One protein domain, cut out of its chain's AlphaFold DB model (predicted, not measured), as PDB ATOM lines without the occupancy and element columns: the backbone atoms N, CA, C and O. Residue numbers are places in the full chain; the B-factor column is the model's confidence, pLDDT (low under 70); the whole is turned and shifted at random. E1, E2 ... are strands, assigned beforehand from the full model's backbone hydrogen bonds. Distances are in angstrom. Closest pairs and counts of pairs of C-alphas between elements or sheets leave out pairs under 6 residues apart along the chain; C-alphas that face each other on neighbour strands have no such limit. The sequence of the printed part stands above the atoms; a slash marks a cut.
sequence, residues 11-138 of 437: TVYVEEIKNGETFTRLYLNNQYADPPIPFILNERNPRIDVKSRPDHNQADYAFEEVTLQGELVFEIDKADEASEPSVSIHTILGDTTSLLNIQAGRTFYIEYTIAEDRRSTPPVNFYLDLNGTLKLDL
ATOM      1  N   THR A  11     -15.382 -14.598 -30.956       85.38
ATOM      2  CA  THR A  11     -15.915 -13.229 -31.001       85.38
ATOM      3  C   THR A  11     -14.839 -12.210 -30.656       85.38
ATOM      4  O   THR A  11     -14.208 -12.294 -29.600       85.38
ATOM      5  N   VAL A  12     -14.656 -11.208 -31.516       85.00
ATOM      6  CA  VAL A  12     -13.841 -10.022 -31.228       85.00
ATOM      7  C   VAL A  12     -14.688  -8.778 -31.465       85.00
ATOM      8  O   VAL A  12     -15.098  -8.504 -32.589       85.00
ATOM      9  N   TYR A  13     -14.926  -8.010 -30.404       85.62
ATOM     10  CA  TYR A  13     -15.569  -6.701 -30.484       85.62
ATOM     11  C   TYR A  13     -14.521  -5.595 -30.365       85.62
ATOM     12  O   TYR A  13     -13.677  -5.623 -29.465       85.62
ATOM     13  N   VAL A  14     -14.590  -4.608 -31.254       83.75
ATOM     14  CA  VAL A  14     -13.688  -3.456 -31.287       83.75
ATOM     15  C   VAL A  14     -14.513  -2.174 -31.272       83.75
ATOM     16  O   VAL A  14     -15.401  -1.993 -32.097       83.75
ATOM     17  N   GLU A  15     -14.188  -1.262 -30.359       82.50
ATOM     18  CA  GLU A  15     -14.747   0.092 -30.308       82.50
ATOM     19  C   GLU A  15     -13.607   1.106 -30.425       82.50
ATOM     20  O   GLU A  15     -12.654   1.085 -29.640       82.50
ATOM     21  N   GLU A  16     -13.703   2.003 -31.402       81.50
ATOM     22  CA  GLU A  16     -12.722   3.057 -31.664       81.50
ATOM     23  C   GLU A  16     -13.410   4.419 -31.762       81.50
ATOM     24  O   GLU A  16     -14.552   4.504 -32.187       81.50
ATOM     25  N   ILE A  17     -12.712   5.505 -31.424       77.88
ATOM     26  CA  ILE A  17     -13.201   6.868 -31.679       77.88
ATOM     27  C   ILE A  17     -12.427   7.430 -32.872       77.88
ATOM     28  O   ILE A  17     -11.208   7.598 -32.794       77.88
ATOM     29  N   LYS A  18     -13.123   7.743 -33.966       73.19
ATOM     30  CA  LYS A  18     -12.565   8.370 -35.174       73.19
ATOM     31  C   LYS A  18     -13.263   9.704 -35.405       73.19
ATOM     32  O   LYS A  18     -14.478   9.761 -35.475       73.19
ATOM     33  N   ASN A  19     -12.500  10.795 -35.493       75.00
ATOM     34  CA  ASN A  19     -13.028  12.147 -35.749       75.00
ATOM     35  C   ASN A  19     -14.164  12.612 -34.802       75.00
ATOM     36  O   ASN A  19     -14.946  13.483 -35.162       75.00
ATOM     37  N   GLY A  20     -14.233  12.077 -33.577       69.69
ATOM     38  CA  GLY A  20     -15.296  12.395 -32.610       69.69
ATOM     39  C   GLY A  20     -16.551  11.518 -32.721       69.69
ATOM     40  O   GLY A  20     -17.504  11.723 -31.966       69.69
ATOM     41  N   GLU A  21     -16.538  10.526 -33.609       68.94
ATOM     42  CA  GLU A  21     -17.574   9.508 -33.771       68.94
ATOM     43  C   GLU A  21     -17.066   8.150 -33.285       68.94
ATOM     44  O   GLU A  21     -15.888   7.816 -33.432       68.94
ATOM     45  N   THR A  22     -17.950   7.386 -32.647       72.38
ATOM     46  CA  THR A  22     -17.645   6.030 -32.190       72.38
ATOM     47  C   THR A  22     -17.857   5.073 -33.351       72.38
ATOM     48  O   THR A  22     -18.917   5.078 -33.958       72.38
ATOM     49  N   PHE A  23     -16.861   4.242 -33.626       78.00
ATOM     50  CA  PHE A  23     -16.871   3.240 -34.676       78.00
ATOM     51  C   PHE A  23     -16.808   1.847 -34.044       78.00
ATOM     52  O   PHE A  23     -15.810   1.507 -33.396       78.00
ATOM     53  N   THR A  24     -17.866   1.050 -34.206       85.88
ATOM     54  CA  THR A  24     -18.020  -0.269 -33.566       85.88
ATOM     55  C   THR A  24     -17.909  -1.398 -34.584       85.88
ATOM     56  O   THR A  24     -18.530  -1.367 -35.643       85.88
ATOM     57  N   ARG A  25     -17.109  -2.421 -34.274       88.31
ATOM     58  CA  ARG A  25     -16.897  -3.572 -35.157       88.31
ATOM     59  C   ARG A  25     -17.048  -4.884 -34.416       88.31
ATOM     60  O   ARG A  25     -16.534  -5.027 -33.305       88.31
ATOM     61  N   LEU A  26     -17.696  -5.845 -35.057       90.50
ATOM     62  CA  LEU A  26     -17.872  -7.197 -34.546       90.50
ATOM     63  C   LEU A  26     -17.303  -8.207 -35.545       90.50
ATOM     64  O   LEU A  26     -17.778  -8.321 -36.671       90.50
ATOM     65  N   TYR A  27     -16.290  -8.956 -35.121       91.06
ATOM     66  CA  TYR A  27     -15.696 -10.039 -35.897       91.06
ATOM     67  C   TYR A  27     -16.123 -11.376 -35.305       91.06
ATOM     68  O   TYR A  27     -15.865 -11.643 -34.127       91.06
ATOM     69  N   LEU A  28     -16.753 -12.208 -36.131       92.31
ATOM     70  CA  LEU A  28     -17.262 -13.522 -35.764       92.31
ATOM     71  C   LEU A  28     -16.709 -14.578 -36.716       92.31
ATOM     72  O   LEU A  28     -16.779 -14.435 -37.938       92.31
ATOM     73  N   ASN A  29     -16.171 -15.654 -36.152       90.44
ATOM     74  CA  ASN A  29     -15.679 -16.784 -36.927       90.44
ATOM     75  C   ASN A  29     -16.045 -18.097 -36.227       90.44
ATOM     76  O   ASN A  29     -15.578 -18.362 -35.114       90.44
ATOM     77  N   ASN A  30     -16.881 -18.904 -36.881       88.88
ATOM     78  CA  ASN A  30     -17.321 -20.210 -36.377       88.88
ATOM     79  C   ASN A  30     -16.356 -21.353 -36.771       88.88
ATOM     80  O   ASN A  30     -16.566 -22.507 -36.423       88.88
ATOM     81  N   GLN A  31     -15.254 -21.033 -37.459       87.44
ATOM     82  CA  GLN A  31     -14.168 -21.945 -37.839       87.44
ATOM     83  C   GLN A  31     -14.636 -23.217 -38.559       87.44
ATOM     84  O   GLN A  31     -13.979 -24.252 -38.449       87.44
ATOM     85  N   TYR A  32     -15.732 -23.133 -39.321       84.94
ATOM     86  CA  TYR A  32     -16.342 -24.268 -40.016       84.94
ATOM     87  C   TYR A  32     -16.740 -25.395 -39.048       84.94
ATOM     88  O   TYR A  32     -16.524 -26.576 -39.325       84.94
ATOM     89  N   ALA A  33     -17.247 -25.038 -37.861       84.12
ATOM     90  CA  ALA A  33     -17.762 -26.019 -36.916       84.12
ATOM     91  C   ALA A  33     -18.950 -26.780 -37.531       84.12
ATOM     92  O   ALA A  33     -19.876 -26.161 -38.046       84.12
ATOM     93  N   ASP A  34     -18.927 -28.112 -37.428       81.31
ATOM     94  CA  ASP A  34     -19.973 -29.012 -37.925       81.31
ATOM     95  C   ASP A  34     -20.552 -29.852 -36.761       81.31
ATOM     96  O   ASP A  34     -19.820 -30.654 -36.161       81.31
ATOM     97  N   PRO A  35     -21.840 -29.686 -36.398       81.19
ATOM     98  CA  PRO A  35     -22.788 -28.744 -36.994       81.19
ATOM     99  C   PRO A  35     -22.464 -27.278 -36.634       81.19
ATOM    100  O   PRO A  35     -21.872 -27.039 -35.573       81.19
ATOM    101  N   PRO A  36     -22.894 -26.300 -37.458       80.94
ATOM    102  CA  PRO A  36     -22.747 -24.881 -37.152       80.94
ATOM    103  C   PRO A  36     -23.327 -24.531 -35.781       80.94
ATOM    104  O   PRO A  36     -24.442 -24.941 -35.453       80.94
ATOM    105  N   ILE A  37     -22.589 -23.757 -34.980       82.44
ATOM    106  CA  ILE A  37     -23.064 -23.264 -33.685       82.44
ATOM    107  C   ILE A  37     -23.524 -21.816 -33.873       82.44
ATOM    108  O   ILE A  37     -22.697 -20.967 -34.222       82.44
ATOM    109  N   PRO A  38     -24.811 -21.502 -33.636       87.38
ATOM    110  CA  PRO A  38     -25.288 -20.134 -33.739       87.38
ATOM    111  C   PRO A  38     -24.569 -19.204 -32.760       87.38
ATOM    112  O   PRO A  38     -24.429 -19.504 -31.572       87.38
ATOM    113  N   PHE A  39     -24.127 -18.051 -33.256       91.62
ATOM    114  CA  PHE A  39     -23.839 -16.898 -32.419       91.62
ATOM    115  C   PHE A  39     -25.144 -16.154 -32.164       91.62
ATOM    116  O   PHE A  39     -25.789 -15.686 -33.102       91.62
ATOM    117  N   ILE A  40     -25.500 -16.030 -30.890       90.25
ATOM    118  CA  ILE A  40     -26.700 -15.331 -30.450       90.25
ATOM    119  C   ILE A  40     -26.273 -13.998 -29.842       90.25
ATOM    120  O   ILE A  40     -25.594 -13.963 -28.814       90.25
ATOM    121  N   LEU A  41     -26.678 -12.898 -30.472       89.38
ATOM    122  CA  LEU A  41     -26.507 -11.560 -29.930       89.38
ATOM    123  C   LEU A  41     -27.598 -11.290 -28.889       89.38
ATOM    124  O   LEU A  41     -28.759 -11.093 -29.236       89.38
ATOM    125  N   ASN A  42     -27.217 -11.279 -27.616       85.75
ATOM    126  CA  ASN A  42     -28.123 -11.059 -26.484       85.75
ATOM    127  C   ASN A  42     -27.653  -9.950 -25.527       85.75
ATOM    128  O   ASN A  42     -28.412  -9.492 -24.677       85.75
ATOM    129  N   GLU A  43     -26.422  -9.466 -25.681       76.06
ATOM    130  CA  GLU A  43     -25.809  -8.492 -24.781       76.06
ATOM    131  C   GLU A  43     -25.310  -7.263 -25.547       76.06
ATOM    132  O   GLU A  43     -24.645  -7.367 -26.579       76.06
ATOM    133  N   ARG A  44     -25.593  -6.068 -25.011       71.06
ATOM    134  CA  ARG A  44     -24.884  -4.842 -25.399       71.06
ATOM    135  C   ARG A  44     -23.587  -4.757 -24.596       71.06
ATOM    136  O   ARG A  44     -23.615  -4.786 -23.367       71.06
ATOM    137  N   ASN A  45     -22.453  -4.595 -25.274       62.16
ATOM    138  CA  ASN A  45     -21.181  -4.326 -24.599       62.16
ATOM    139  C   ASN A  45     -21.234  -2.933 -23.917       62.16
ATOM    140  O   ASN A  45     -21.754  -1.994 -24.527       62.16
ATOM    141  N   PRO A  46     -20.742  -2.739 -22.673       55.44
ATOM    142  CA  PRO A  46     -21.073  -1.546 -21.909       55.44
ATOM    143  C   PRO A  46     -20.109  -0.385 -22.184       55.44
ATOM    144  O   PRO A  46     -18.940  -0.452 -21.809       55.44
ATOM    145  N   ARG A  47     -20.637   0.747 -22.679       53.69
ATOM    146  CA  ARG A  47     -20.164   2.099 -22.321       53.69
ATOM    147  C   ARG A  47     -21.311   3.120 -22.238       53.69
ATOM    148  O   ARG A  47     -21.888   3.524 -23.233       53.69
ATOM    149  N   ILE A  48     -21.564   3.528 -20.991       45.88
ATOM    150  CA  ILE A  48     -21.944   4.862 -20.490       45.88
ATOM    151  C   ILE A  48     -23.071   5.601 -21.243       45.88
ATOM    152  O   ILE A  48     -22.831   6.300 -22.218       45.88
ATOM    153  N   ASP A  49     -24.271   5.529 -20.656       48.00
ATOM    154  CA  ASP A  49     -25.351   6.536 -20.680       48.00
ATOM    155  C   ASP A  49     -25.548   7.268 -22.024       48.00
ATOM    156  O   ASP A  49     -25.327   8.474 -22.155       48.00
ATOM    157  N   VAL A  50     -26.016   6.528 -23.034       45.81
ATOM    158  CA  VAL A  50     -26.421   7.048 -24.351       45.81
ATOM    159  C   VAL A  50     -27.777   7.771 -24.262       45.81
ATOM    160  O   VAL A  50     -28.717   7.498 -24.999       45.81
ATOM    161  N   LYS A  51     -27.918   8.739 -23.354       43.28
ATOM    162  CA  LYS A  51     -29.122   9.587 -23.291       43.28
ATOM    163  C   LYS A  51     -29.220  10.612 -24.428       43.28
ATOM    164  O   LYS A  51     -30.123  11.444 -24.403       43.28
ATOM    165  N   SER A  52     -28.319  10.595 -25.415       44.06
ATOM    166  CA  SER A  52     -28.276  11.626 -26.462       44.06
ATOM    167  C   SER A  52     -27.962  11.158 -27.886       44.06
ATOM    168  O   SER A  52     -27.863  12.014 -28.765       44.06
ATOM    169  N   ARG A  53     -27.830   9.854 -28.161       50.41
ATOM    170  CA  ARG A  53     -27.668   9.360 -29.537       50.41
ATOM    171  C   ARG A  53     -28.541   8.127 -29.751       50.41
ATOM    172  O   ARG A  53     -28.240   7.100 -29.158       50.41
ATOM    173  N   PRO A  54     -29.631   8.194 -30.530       51.03
ATOM    174  CA  PRO A  54     -30.240   6.959 -30.988       51.03
ATOM    175  C   PRO A  54     -29.160   6.188 -31.751       51.03
ATOM    176  O   PRO A  54     -28.491   6.759 -32.614       51.03
ATOM    177  N   ASP A  55     -28.963   4.921 -31.396       59.47
ATOM    178  CA  ASP A  55     -28.215   3.985 -32.230       59.47
ATOM    179  C   ASP A  55     -28.772   4.049 -33.668       59.47
ATOM    180  O   ASP A  55     -29.915   4.481 -33.876       59.47
ATOM    181  N   HIS A  56     -27.986   3.667 -34.676       69.12
ATOM    182  CA  HIS A  56     -28.430   3.724 -36.075       69.12
ATOM    183  C   HIS A  56     -29.812   3.063 -36.212       69.12
ATOM    184  O   HIS A  56     -30.030   1.952 -35.733       69.12
ATOM    185  N   ASN A  57     -30.767   3.782 -36.811       70.50
ATOM    186  CA  ASN A  57     -32.157   3.339 -36.983       70.50
ATOM    187  C   ASN A  57     -32.930   3.022 -35.680       70.50
ATOM    188  O   ASN A  57     -33.943   2.334 -35.736       70.50
ATOM    189  N   GLN A  58     -32.489   3.542 -34.523       80.19
ATOM    190  CA  GLN A  58     -33.060   3.274 -33.189       80.19
ATOM    191  C   GLN A  58     -33.060   1.781 -32.810       80.19
ATOM    192  O   GLN A  58     -33.901   1.344 -32.029       80.19
ATOM    193  N   ALA A  59     -32.128   1.004 -33.369       79.69
ATOM    194  CA  ALA A  59     -32.073  -0.438 -33.166       79.69
ATOM    195  C   ALA A  59     -31.581  -0.841 -31.760       79.69
ATOM    196  O   ALA A  59     -30.813  -0.121 -31.115       79.69
ATOM    197  N   ASP A  60     -31.961  -2.041 -31.311       83.25
ATOM    198  CA  ASP A  60     -31.517  -2.628 -30.040       83.25
ATOM    199  C   ASP A  60     -30.033  -2.989 -30.041       83.25
ATOM    200  O   ASP A  60     -29.434  -3.070 -28.978       83.25
ATOM    201  N   TYR A  61     -29.400  -3.124 -31.198       85.94
ATOM    202  CA  TYR A  61     -27.960  -3.301 -31.336       85.94
ATOM    203  C   TYR A  61     -27.476  -2.525 -32.563       85.94
ATOM    204  O   TYR A  61     -28.195  -2.448 -33.556       85.94
ATOM    205  N   ALA A  62     -26.264  -1.965 -32.535       85.12
ATOM    206  CA  ALA A  62     -25.715  -1.260 -33.693       85.12
ATOM    207  C   ALA A  62     -24.212  -1.488 -33.879       85.12
ATOM    208  O   ALA A  62     -23.425  -1.383 -32.934       85.12
ATOM    209  N   PHE A  63     -23.828  -1.769 -35.123       86.50
ATOM    210  CA  PHE A  63     -22.453  -1.989 -35.545       86.50
ATOM    211  C   PHE A  63     -22.163  -1.233 -36.840       86.50
ATOM    212  O   PHE A  63     -22.941  -1.298 -37.793       86.50
ATOM    213  N   GLU A  64     -21.010  -0.573 -36.895       85.25
ATOM    214  CA  GLU A  64     -20.505   0.004 -38.143       85.25
ATOM    215  C   GLU A  64     -20.030  -1.089 -39.105       85.25
ATOM    216  O   GLU A  64     -20.271  -1.033 -40.306       85.25
ATOM    217  N   GLU A  65     -19.386  -2.131 -38.576       87.50
ATOM    218  CA  GLU A  65     -18.898  -3.257 -39.371       87.50
ATOM    219  C   GLU A  65     -19.169  -4.577 -38.652       87.50
ATOM    220  O   GLU A  65     -18.804  -4.750 -37.487       87.50
ATOM    221  N   VAL A  66     -19.756  -5.541 -39.356       89.88
ATOM    222  CA  VAL A  66     -19.849  -6.926 -38.887       89.88
ATOM    223  C   VAL A  66     -19.190  -7.840 -39.908       89.88
ATOM    224  O   VAL A  66     -19.530  -7.812 -41.085       89.88
ATOM    225  N   THR A  67     -18.241  -8.661 -39.462       90.19
ATOM    226  CA  THR A  67     -17.583  -9.675 -40.294       90.19
ATOM    227  C   THR A  67     -18.014 -11.067 -39.849       90.19
ATOM    228  O   THR A  67     -17.793 -11.424 -38.692       90.19
ATOM    229  N   LEU A  68     -18.587 -11.854 -40.765       90.44
ATOM    230  CA  LEU A  68     -19.062 -13.222 -40.523       90.44
ATOM    231  C   LEU A  68     -18.262 -14.227 -41.363       90.44
ATOM    232  O   LEU A  68     -18.189 -14.089 -42.584       90.44
ATOM    233  N   GLN A  69     -17.656 -15.232 -40.730       90.88
ATOM    234  CA  GLN A  69     -16.812 -16.219 -41.417       90.88
ATOM    235  C   GLN A  69     -16.978 -17.642 -40.882       90.88
ATOM    236  O   GLN A  69     -17.282 -17.852 -39.704       90.88
ATOM    237  N   GLY A  70     -16.665 -18.613 -41.744       88.75
ATOM    238  CA  GLY A  70     -16.507 -20.019 -41.379       88.75
ATOM    239  C   GLY A  70     -17.807 -20.704 -40.971       88.75
ATOM    240  O   GLY A  70     -17.854 -21.277 -39.886       88.75
ATOM    241  N   GLU A  71     -18.833 -20.638 -41.823       87.81
ATOM    242  CA  GLU A  71     -20.153 -21.265 -41.627       87.81
ATOM    243  C   GLU A  71     -20.828 -20.838 -40.319       87.81
ATOM    244  O   GLU A  71     -21.339 -21.646 -39.545       87.81
ATOM    245  N   LEU A  72     -20.791 -19.540 -40.025       89.50
ATOM    246  CA  LEU A  72     -21.454 -18.980 -38.855       89.50
ATOM    247  C   LEU A  72     -22.955 -18.835 -39.113       89.50
ATOM    248  O   LEU A  72     -23.346 -18.349 -40.170       89.50
ATOM    249  N   VAL A  73     -23.781 -19.129 -38.111       89.88
ATOM    250  CA  VAL A  73     -25.178 -18.671 -38.067       89.88
ATOM    251  C   VAL A  73     -25.275 -17.518 -37.069       89.88
ATOM    252  O   VAL A  73     -24.893 -17.679 -35.915       89.88
ATOM    253  N   PHE A  74     -25.724 -16.346 -37.506       91.62
ATOM    254  CA  PHE A  74     -25.908 -15.164 -36.663       91.62
ATOM    255  C   PHE A  74     -27.388 -14.970 -36.343       91.62
ATOM    256  O   PHE A  74     -28.211 -14.903 -37.256       91.62
ATOM    257  N   GLU A  75     -27.702 -14.815 -35.061       92.88
ATOM    258  CA  GLU A  75     -29.054 -14.640 -34.527       92.88
ATOM    259  C   GLU A  75     -29.093 -13.508 -33.491       92.88
ATOM    260  O   GLU A  75     -28.065 -13.126 -32.931       92.88
ATOM    261  N   ILE A  76     -30.291 -12.990 -33.206       91.56
ATOM    262  CA  ILE A  76     -30.538 -12.042 -32.110       91.56
ATOM    263  C   ILE A  76     -31.541 -12.664 -31.144       91.56
ATOM    264  O   ILE A  76     -32.602 -13.151 -31.554       91.56
ATOM    265  N   ASP A  77     -31.214 -12.612 -29.858       88.19
ATOM    266  CA  ASP A  77     -32.052 -13.169 -28.804       88.19
ATOM    267  C   ASP A  77     -33.316 -12.341 -28.560       88.19
ATOM    268  O   ASP A  77     -33.313 -11.122 -28.729       88.19
ATOM    269  N   LYS A  78     -34.387 -13.001 -28.108       83.12
ATOM    270  CA  LYS A  78     -35.588 -12.333 -27.590       83.12
ATOM    271  C   LYS A  78     -35.530 -12.293 -26.074       83.12
ATOM    272  O   LYS A  78     -35.441 -13.331 -25.429       83.12
ATOM    273  N   ALA A  79     -35.662 -11.096 -25.505       76.75
ATOM    274  CA  ALA A  79     -35.756 -10.940 -24.055       76.75
ATOM    275  C   ALA A  79     -37.056 -11.559 -23.501       76.75
ATOM    276  O   ALA A  79     -37.052 -12.146 -22.419       76.75
ATOM    277  N   ASP A  80     -38.156 -11.442 -24.252       78.50
ATOM    278  CA  ASP A  80     -39.448 -12.085 -23.987       78.50
ATOM    279  C   ASP A  80     -40.275 -12.269 -25.282       78.50
ATOM    280  O   ASP A  80     -39.891 -11.801 -26.357       78.50
ATOM    281  N   GLU A  81     -41.421 -12.954 -25.199       74.88
ATOM    282  CA  GLU A  81     -42.297 -13.233 -26.355       74.88
ATOM    283  C   GLU A  81     -42.907 -11.976 -27.003       74.88
ATOM    284  O   GLU A  81     -43.243 -12.000 -28.187       74.88
ATOM    285  N   ALA A  82     -43.046 -10.882 -26.246       76.25
ATOM    286  CA  ALA A  82     -43.593  -9.619 -26.737       76.25
ATOM    287  C   ALA A  82     -42.519  -8.712 -27.364       76.25
ATOM    288  O   ALA A  82     -42.859  -7.773 -28.080       76.25
ATOM    289  N   SER A  83     -41.239  -8.975 -27.091       80.31
ATOM    290  CA  SER A  83     -40.117  -8.204 -27.613       80.31
ATOM    291  C   SER A  83     -39.896  -8.455 -29.108       80.31
ATOM    292  O   SER A  83     -39.963  -9.593 -29.582       80.31
ATOM    293  N   GLU A  84     -39.591  -7.382 -29.843       84.88
ATOM    294  CA  GLU A  84     -39.226  -7.421 -31.263       84.88
ATOM    295  C   GLU A  84     -37.816  -6.846 -31.472       84.88
ATOM    296  O   GLU A  84     -37.671  -5.697 -31.893       84.88
ATOM    297  N   PRO A  85     -36.758  -7.599 -31.116       89.44
ATOM    298  CA  PRO A  85     -35.421  -7.042 -31.045       89.44
ATOM    299  C   PRO A  85     -34.849  -6.758 -32.432       89.44
ATOM    300  O   PRO A  85     -35.190  -7.405 -33.431       89.44
ATOM    301  N   SER A  86     -33.945  -5.788 -32.489       89.19
ATOM    302  CA  SER A  86     -33.440  -5.244 -33.740       89.19
ATOM    303  C   SER A  86     -31.933  -4.991 -33.748       89.19
ATOM    304  O   SER A  86     -31.354  -4.570 -32.753       89.19
ATOM    305  N   VAL A  87     -31.276  -5.211 -34.891       88.75
ATOM    306  CA  VAL A  87     -29.862  -4.854 -35.103       88.75
ATOM    307  C   VAL A  87     -29.716  -3.948 -36.314       88.75
ATOM    308  O   VAL A  87     -30.334  -4.190 -37.347       88.75
ATOM    309  N   SER A  88     -28.870  -2.928 -36.208       88.06
ATOM    310  CA  SER A  88     -28.411  -2.122 -37.333       88.06
ATOM    311  C   SER A  88     -26.951  -2.425 -37.643       88.06
ATOM    312  O   SER A  88     -26.084  -2.258 -36.790       88.06
ATOM    313  N   ILE A  89     -26.669  -2.864 -38.866       86.69
ATOM    314  CA  ILE A  89     -25.328  -3.187 -39.361       86.69
ATOM    315  C   ILE A  89     -25.063  -2.320 -40.581       86.69
ATOM    316  O   ILE A  89     -25.735  -2.448 -41.598       86.69
ATOM    317  N   HIS A  90     -24.089  -1.428 -40.487       82.06
ATOM    318  CA  HIS A  90     -23.827  -0.444 -41.530       82.06
ATOM    319  C   HIS A  90     -22.960  -0.966 -42.678       82.06
ATOM    320  O   HIS A  90     -23.051  -0.466 -43.794       82.06
ATOM    321  N   THR A  91     -22.098  -1.941 -42.411       83.06
ATOM    322  CA  THR A  91     -21.304  -2.668 -43.402       83.06
ATOM    323  C   THR A  91     -21.225  -4.114 -42.956       83.06
ATOM    324  O   THR A  91     -20.866  -4.397 -41.809       83.06
ATOM    325  N   ILE A  92     -21.553  -5.037 -43.855       84.81
ATOM    326  CA  ILE A  92     -21.408  -6.463 -43.588       84.81
ATOM    327  C   ILE A  92     -20.367  -7.077 -44.515       84.81
ATOM    328  O   ILE A  92     -20.380  -6.880 -45.726       84.81
ATOM    329  N   LEU A  93     -19.444  -7.824 -43.923       86.00
ATOM    330  CA  LEU A  93     -18.384  -8.543 -44.612       86.00
ATOM    331  C   LEU A  93     -18.558 -10.037 -44.363       86.00
ATOM    332  O   LEU A  93     -18.943 -10.462 -43.273       86.00
ATOM    333  N   GLY A  94     -18.234 -10.847 -45.363       85.06
ATOM    334  CA  GLY A  94     -18.290 -12.288 -45.218       85.06
ATOM    335  C   GLY A  94     -17.558 -13.037 -46.310       85.06
ATOM    336  O   GLY A  94     -17.102 -12.465 -47.299       85.06
ATOM    337  N   ASP A  95     -17.416 -14.335 -46.086       83.38
ATOM    338  CA  ASP A  95     -16.790 -15.289 -47.000       83.38
ATOM    339  C   ASP A  95     -17.825 -16.115 -47.782       83.38
ATOM    340  O   ASP A  95     -17.481 -17.158 -48.334       83.38
ATOM    341  N   THR A  96     -19.084 -15.661 -47.839       79.00
ATOM    342  CA  THR A  96     -20.250 -16.336 -48.447       79.00
ATOM    343  C   THR A  96     -20.700 -17.640 -47.782       79.00
ATOM    344  O   THR A  96     -21.679 -18.236 -48.224       79.00
ATOM    345  N   THR A  97     -20.047 -18.079 -46.702       81.88
ATOM    346  CA  THR A  97     -20.395 -19.341 -46.018       81.88
ATOM    347  C   THR A  97     -21.363 -19.149 -44.857       81.88
ATOM    348  O   THR A  97     -22.022 -20.088 -44.424       81.88
ATOM    349  N   SER A  98     -21.449 -17.924 -44.345       84.38
ATOM    350  CA  SER A  98     -22.198 -17.606 -43.133       84.38
ATOM    351  C   SER A  98     -23.636 -17.170 -43.441       84.38
ATOM    352  O   SER A  98     -23.939 -16.689 -44.540       84.38
ATOM    353  N   LEU A  99     -24.512 -17.345 -42.456       83.12
ATOM    354  CA  LEU A  99     -25.946 -17.109 -42.505       83.12
ATOM    355  C   LEU A  99     -26.337 -16.040 -41.484       83.12
ATOM    356  O   LEU A  99     -26.119 -16.209 -40.287       83.12
ATOM    357  N   LEU A 100     -26.975 -14.971 -41.943       87.81
ATOM    358  CA  LEU A 100     -27.801 -14.122 -41.095       87.81
ATOM    359  C   LEU A 100     -29.184 -14.767 -40.971       87.81
ATOM    360  O   LEU A 100     -29.951 -14.759 -41.934       87.81
ATOM    361  N   ASN A 101     -29.480 -15.335 -39.804       87.38
ATOM    362  CA  ASN A 101     -30.775 -15.928 -39.500       87.38
ATOM    363  C   ASN A 101     -31.681 -14.882 -38.828       87.38
ATOM    364  O   ASN A 101     -31.552 -14.558 -37.644       87.38
ATOM    365  N   ILE A 102     -32.590 -14.324 -39.618       87.25
ATOM    366  CA  ILE A 102     -33.525 -13.274 -39.232       87.25
ATOM    367  C   ILE A 102     -34.805 -13.944 -38.737       87.25
ATOM    368  O   ILE A 102     -35.745 -14.195 -39.492       87.25
ATOM    369  N   GLN A 103     -34.807 -14.250 -37.445       87.12
ATOM    370  CA  GLN A 103     -35.870 -14.997 -36.785       87.12
ATOM    371  C   GLN A 103     -37.201 -14.223 -36.694       87.12
ATOM    372  O   GLN A 103     -37.258 -12.997 -36.804       87.12
ATOM    373  N   ALA A 104     -38.286 -14.943 -36.402       82.38
ATOM    374  CA  ALA A 104     -39.630 -14.387 -36.252       82.38
ATOM    375  C   ALA A 104     -39.702 -13.215 -35.255       82.38
ATOM    376  O   ALA A 104     -39.322 -13.361 -34.089       82.38
ATOM    377  N   GLY A 105     -40.231 -12.064 -35.674       83.38
ATOM    378  CA  GLY A 105     -40.328 -10.861 -34.845       83.38
ATOM    379  C   GLY A 105     -38.971 -10.232 -34.518       83.38
ATOM    380  O   GLY A 105     -38.840  -9.618 -33.471       83.38
ATOM    381  N   ARG A 106     -37.939 -10.443 -35.344       85.88
ATOM    382  CA  ARG A 106     -36.657  -9.725 -35.269       85.88
ATOM    383  C   ARG A 106     -36.518  -8.808 -36.477       85.88
ATOM    384  O   ARG A 106     -36.958  -9.163 -37.571       85.88
ATOM    385  N   THR A 107     -35.855  -7.668 -36.296       87.62
ATOM    386  CA  THR A 107     -35.592  -6.712 -37.383       87.62
ATOM    387  C   THR A 107     -34.099  -6.530 -37.627       87.62
ATOM    388  O   THR A 107     -33.347  -6.191 -36.718       87.62
ATOM    389  N   PHE A 108     -33.655  -6.705 -38.868       88.38
ATOM    390  CA  PHE A 108     -32.275  -6.447 -39.272       88.38
ATOM    391  C   PHE A 108     -32.255  -5.260 -40.236       88.38
ATOM    392  O   PHE A 108     -32.814  -5.340 -41.326       88.38
ATOM    393  N   TYR A 109     -31.609  -4.167 -39.838       85.50
ATOM    394  CA  TYR A 109     -31.282  -3.042 -40.708       85.50
ATOM    395  C   TYR A 109     -29.872  -3.271 -41.254       85.50
ATOM    396  O   TYR A 109     -28.902  -3.122 -40.515       85.50
ATOM    397  N   ILE A 110     -29.739  -3.670 -42.517       84.50
ATOM    398  CA  ILE A 110     -28.435  -3.957 -43.129       84.50
ATOM    399  C   ILE A 110     -28.157  -2.909 -44.193       84.50
ATOM    400  O   ILE A 110     -28.948  -2.727 -45.112       84.50
ATOM    401  N   GLU A 111     -27.051  -2.185 -44.032       77.75
ATOM    402  CA  GLU A 111     -26.640  -1.089 -44.920       77.75
ATOM    403  C   GLU A 111     -27.757  -0.049 -45.133       77.75
ATOM    404  O   GLU A 111     -27.760   0.693 -46.105       77.75
ATOM    405  N   TYR A 112     -28.698   0.027 -44.189       72.94
ATOM    406  CA  TYR A 112     -29.879   0.874 -44.247       72.94
ATOM    407  C   TYR A 112     -29.653   2.135 -43.418       72.94
ATOM    408  O   TYR A 112     -29.287   2.072 -42.240       72.94
ATOM    409  N   THR A 113     -29.877   3.295 -44.026       69.69
ATOM    410  CA  THR A 113     -29.879   4.596 -43.354       69.69
ATOM    411  C   THR A 113     -30.996   5.432 -43.958       69.69
ATOM    412  O   THR A 113     -31.069   5.568 -45.168       69.69
ATOM    413  N   ILE A 114     -31.843   6.037 -43.121       63.75
ATOM    414  CA  ILE A 114     -33.066   6.761 -43.539       63.75
ATOM    415  C   ILE A 114     -32.792   7.915 -44.541       63.75
ATOM    416  O   ILE A 114     -33.726   8.427 -45.154       63.75
ATOM    417  N   ALA A 115     -31.538   8.357 -44.696       59.97
ATOM    418  CA  ALA A 115     -31.168   9.544 -45.470       59.97
ATOM    419  C   ALA A 115     -29.879   9.404 -46.310       59.97
ATOM    420  O   ALA A 115     -29.359  10.420 -46.772       59.97
ATOM    421  N   GLU A 116     -29.338   8.195 -46.485       62.44
ATOM    422  CA  GLU A 116     -28.149   7.971 -47.321       62.44
ATOM    423  C   GLU A 116     -28.367   6.794 -48.266       62.44
ATOM    424  O   GLU A 116     -28.648   5.693 -47.794       62.44
ATOM    425  N   ASP A 117     -28.137   7.019 -49.562       53.81
ATOM    426  CA  ASP A 117     -28.190   5.959 -50.567       53.81
ATOM    427  C   ASP A 117     -27.003   5.002 -50.392       53.81
ATOM    428  O   ASP A 117     -25.829   5.397 -50.471       53.81
ATOM    429  N   ARG A 118     -27.293   3.719 -50.182       57.44
ATOM    430  CA  ARG A 118     -26.313   2.651 -49.990       57.44
ATOM    431  C   ARG A 118     -26.675   1.431 -50.807       57.44
ATOM    432  O   ARG A 118     -27.739   0.833 -50.692       57.44
ATOM    433  N   ARG A 119     -25.717   1.012 -51.628       56.16
ATOM    434  CA  ARG A 119     -25.851  -0.175 -52.467       56.16
ATOM    435  C   ARG A 119     -25.303  -1.395 -51.750       56.16
ATOM    436  O   ARG A 119     -24.101  -1.446 -51.497       56.16
ATOM    437  N   SER A 120     -26.161  -2.391 -51.535       57.59
ATOM    438  CA  SER A 120     -25.745  -3.677 -50.988       57.59
ATOM    439  C   SER A 120     -25.379  -4.682 -52.075       57.59
ATOM    440  O   SER A 120     -26.115  -4.897 -53.039       57.59
ATOM    441  N   THR A 121     -24.228  -5.333 -51.908       61.72
ATOM    442  CA  THR A 121     -23.897  -6.603 -52.570       61.72
ATOM    443  C   THR A 121     -23.527  -7.593 -51.470       61.72
ATOM    444  O   THR A 121     -22.339  -7.729 -51.168       61.72
ATOM    445  N   PRO A 122     -24.518  -8.202 -50.803       57.81
ATOM    446  CA  PRO A 122     -24.307  -8.855 -49.521       57.81
ATOM    447  C   PRO A 122     -23.320 -10.028 -49.657       57.81
ATOM    448  O   PRO A 122     -23.592 -10.981 -50.385       57.81
ATOM    449  N   PRO A 123     -22.167  -9.993 -48.968       70.31
ATOM    450  CA  PRO A 123     -21.159 -11.056 -48.992       70.31
ATOM    451  C   PRO A 123     -21.499 -12.240 -48.061       70.31
ATOM    452  O   PRO A 123     -20.628 -13.049 -47.731       70.31
ATOM    453  N   VAL A 124     -22.752 -12.330 -47.607       76.12
ATOM    454  CA  VAL A 124     -23.289 -13.331 -46.672       76.12
ATOM    455  C   VAL A 124     -24.678 -13.774 -47.131       76.12
ATOM    456  O   VAL A 124     -25.329 -13.073 -47.904       76.12
ATOM    457  N   ASN A 125     -25.146 -14.919 -46.638       77.12
ATOM    458  CA  ASN A 125     -26.493 -15.405 -46.924       77.12
ATOM    459  C   ASN A 125     -27.492 -14.854 -45.902       77.12
ATOM    460  O   ASN A 125     -27.154 -14.707 -44.728       77.12
ATOM    461  N   PHE A 126     -28.734 -14.617 -46.323       79.38
ATOM    462  CA  PHE A 126     -29.843 -14.289 -45.425       79.38
ATOM    463  C   PHE A 126     -30.854 -15.425 -45.407       79.38
ATOM    464  O   PHE A 126     -31.211 -15.962 -46.453       79.38
ATOM    465  N   TYR A 127     -31.361 -15.739 -44.225       76.62
ATOM    466  CA  TYR A 127     -32.513 -16.604 -44.036       76.62
ATOM    467  C   TYR A 127     -33.524 -15.857 -43.174       76.62
ATOM    468  O   TYR A 127     -33.167 -15.337 -42.122       76.62
ATOM    469  N   LEU A 128     -34.755 -15.728 -43.670       75.94
ATOM    470  CA  LEU A 128     -35.815 -14.942 -43.044       75.94
ATOM    471  C   LEU A 128     -36.924 -15.887 -42.581       75.94
ATOM    472  O   LEU A 128     -37.597 -16.500 -43.412       75.94
ATOM    473  N   ASP A 129     -37.100 -16.006 -41.268       73.25
ATOM    474  CA  ASP A 129     -38.211 -16.747 -40.674       73.25
ATOM    475  C   ASP A 129     -39.531 -15.975 -40.811       73.25
ATOM    476  O   ASP A 129     -39.570 -14.759 -41.014       73.25
ATOM    477  N   LEU A 130     -40.643 -16.687 -40.609       65.88
ATOM    478  CA  LEU A 130     -41.989 -16.122 -40.530       65.88
ATOM    479  C   LEU A 130     -42.037 -14.913 -39.574       65.88
ATOM    480  O   LEU A 130     -41.815 -15.071 -38.381       65.88
ATOM    481  N   ASN A 131     -42.407 -13.730 -40.077       71.94
ATOM    482  CA  ASN A 131     -42.454 -12.452 -39.339       71.94
ATOM    483  C   ASN A 131     -41.086 -11.841 -38.982       71.94
ATOM    484  O   ASN A 131     -41.036 -10.878 -38.218       71.94
ATOM    485  N   GLY A 132     -39.976 -12.368 -39.493       75.56
ATOM    486  CA  GLY A 132     -38.723 -11.620 -39.520       75.56
ATOM    487  C   GLY A 132     -38.837 -10.441 -40.491       75.56
ATOM    488  O   GLY A 132     -39.550 -10.527 -41.494       75.56
ATOM    489  N   THR A 133     -38.143  -9.339 -40.204       81.38
ATOM    490  CA  THR A 133     -38.107  -8.151 -41.072       81.38
ATOM    491  C   THR A 133     -36.671  -7.834 -41.474       81.38
ATOM    492  O   THR A 133     -35.820  -7.586 -40.617       81.38
ATOM    493  N   LEU A 134     -36.403  -7.804 -42.781       83.88
ATOM    494  CA  LEU A 134     -35.139  -7.323 -43.343       83.88
ATOM    495  C   LEU A 134     -35.355  -5.939 -43.960       83.88
ATOM    496  O   LEU A 134     -36.222  -5.779 -44.823       83.88
ATOM    497  N   LYS A 135     -34.555  -4.959 -43.531       82.31
ATOM    498  CA  LYS A 135     -34.534  -3.612 -44.104       82.31
ATOM    499  C   LYS A 135     -33.201  -3.333 -44.782       82.31
ATOM    500  O   LYS A 135     -32.157  -3.425 -44.135       82.31
ATOM    501  N   LEU A 136     -33.256  -2.986 -46.064       78.12
ATOM    502  CA  LEU A 136     -32.106  -2.611 -46.896       78.12
ATOM    503  C   LEU A 136     -32.414  -1.284 -47.580       78.12
ATOM    504  O   LEU A 136     -33.579  -0.967 -47.799       78.12
ATOM    505  N   ASP A 137     -31.397  -0.514 -47.946       75.62
ATOM    506  CA  ASP A 137     -31.635   0.641 -48.810       75.62
ATOM    507  C   ASP A 137     -31.869   0.189 -50.262       75.62
ATOM    508  O   ASP A 137     -32.992   0.246 -50.744       75.62
ATOM    509  N   LEU A 138     -30.875  -0.408 -50.923       77.44
ATOM    510  CA  LEU A 138     -31.039  -1.003 -52.255       77.44
ATOM    511  C   LEU A 138     -30.856  -2.525 -52.230       77.44
ATOM    512  O   LEU A 138     -29.805  -3.026 -51.818       77.44
TER     513      LEU A 138
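This is residues 11 to 138 of the 437 residues of an uncharacterized protein of Stichopus japonicus (UniProt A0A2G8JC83). The chain winds in stacked turns, a short three-sided solenoid whose walls are three sheets: E1 E2 E5 E8, E3 E6 E9 E11 and E4 E7 E10 E12. Most of the strands in the turns are short, three to six residues each, with loops between them; the long hairpin E1 and E2 lies at one end of the first wall, and residues 48 to 53 stick out. The 128 printed residues hold no named helix and twelve named strands, E1 to E12 in number order, with under half of the residues in named elements; the class is all strand. The first sheet is mixed, the other two all parallel, each in the order just given. The whole is compact, with a radius of gyration of the C-alphas of 14.3 A, and rounded, spanning 42 by 33 by 31 A.

Begin with the sheet of E1, residues 11 to 18, E2, 21 to 29, E5, 65 to 69, and E8, 92 to 94. E1 and E2 form an antiparallel hairpin, with N 12 and O 27 2.9 A apart. E2 and E5 are parallel at 6 degrees, N 67 and O 26 being 2.8 A apart; for E5 and E8, also parallel, look at N 93 and O 66, 2.8 A. Next find the sheet of E3, 38 to 41, E6, 73 to 76, E9, 99 to 102, and E11, 125 to 128: N 39 and O 73, N 74 and O 99, and N 100 and O 125 are each 2.8 A apart. From edge to edge its strands' lines turn by 70 degrees. In the sheet of E4, 61 to 63, E7, 86 to 89, E10, 107 to 110, and E12, 133 to 138, see N 63 and O 88, N 89 and O 109, and N 135 and O 108, each 2.8 A. E4 runs on into E5 at 88 degrees, and E7 into E8 at 75 degrees. The closest C-alphas of E2 and E4 are those of Thr 24 and Phe 63, 5.2 A apart.

Find C-alpha 11 at (-15.915, -13.229, -31.001); from there E1 runs 22.3 A to C-alpha 18. E2, the longest strand, covers 26.5 A, and E5 13.3 A. E12 runs 15.0 A from C-alpha 133 at (-38.107, -8.151, -41.072) to C-alpha 138 at (-31.039, -1.003, -52.255).

The C-alphas of Asp 34 and Ser 52 are the two farthest apart, 43.0 A. The printed part has no cut. The links E3 to E4 and E10 to E11 are long, with 19 and 14 residues. Mean pLDDT of the printed part is 78.3; look for values under 70 at residues 20 to 21, 45 to 56, 113 to 122 and 130.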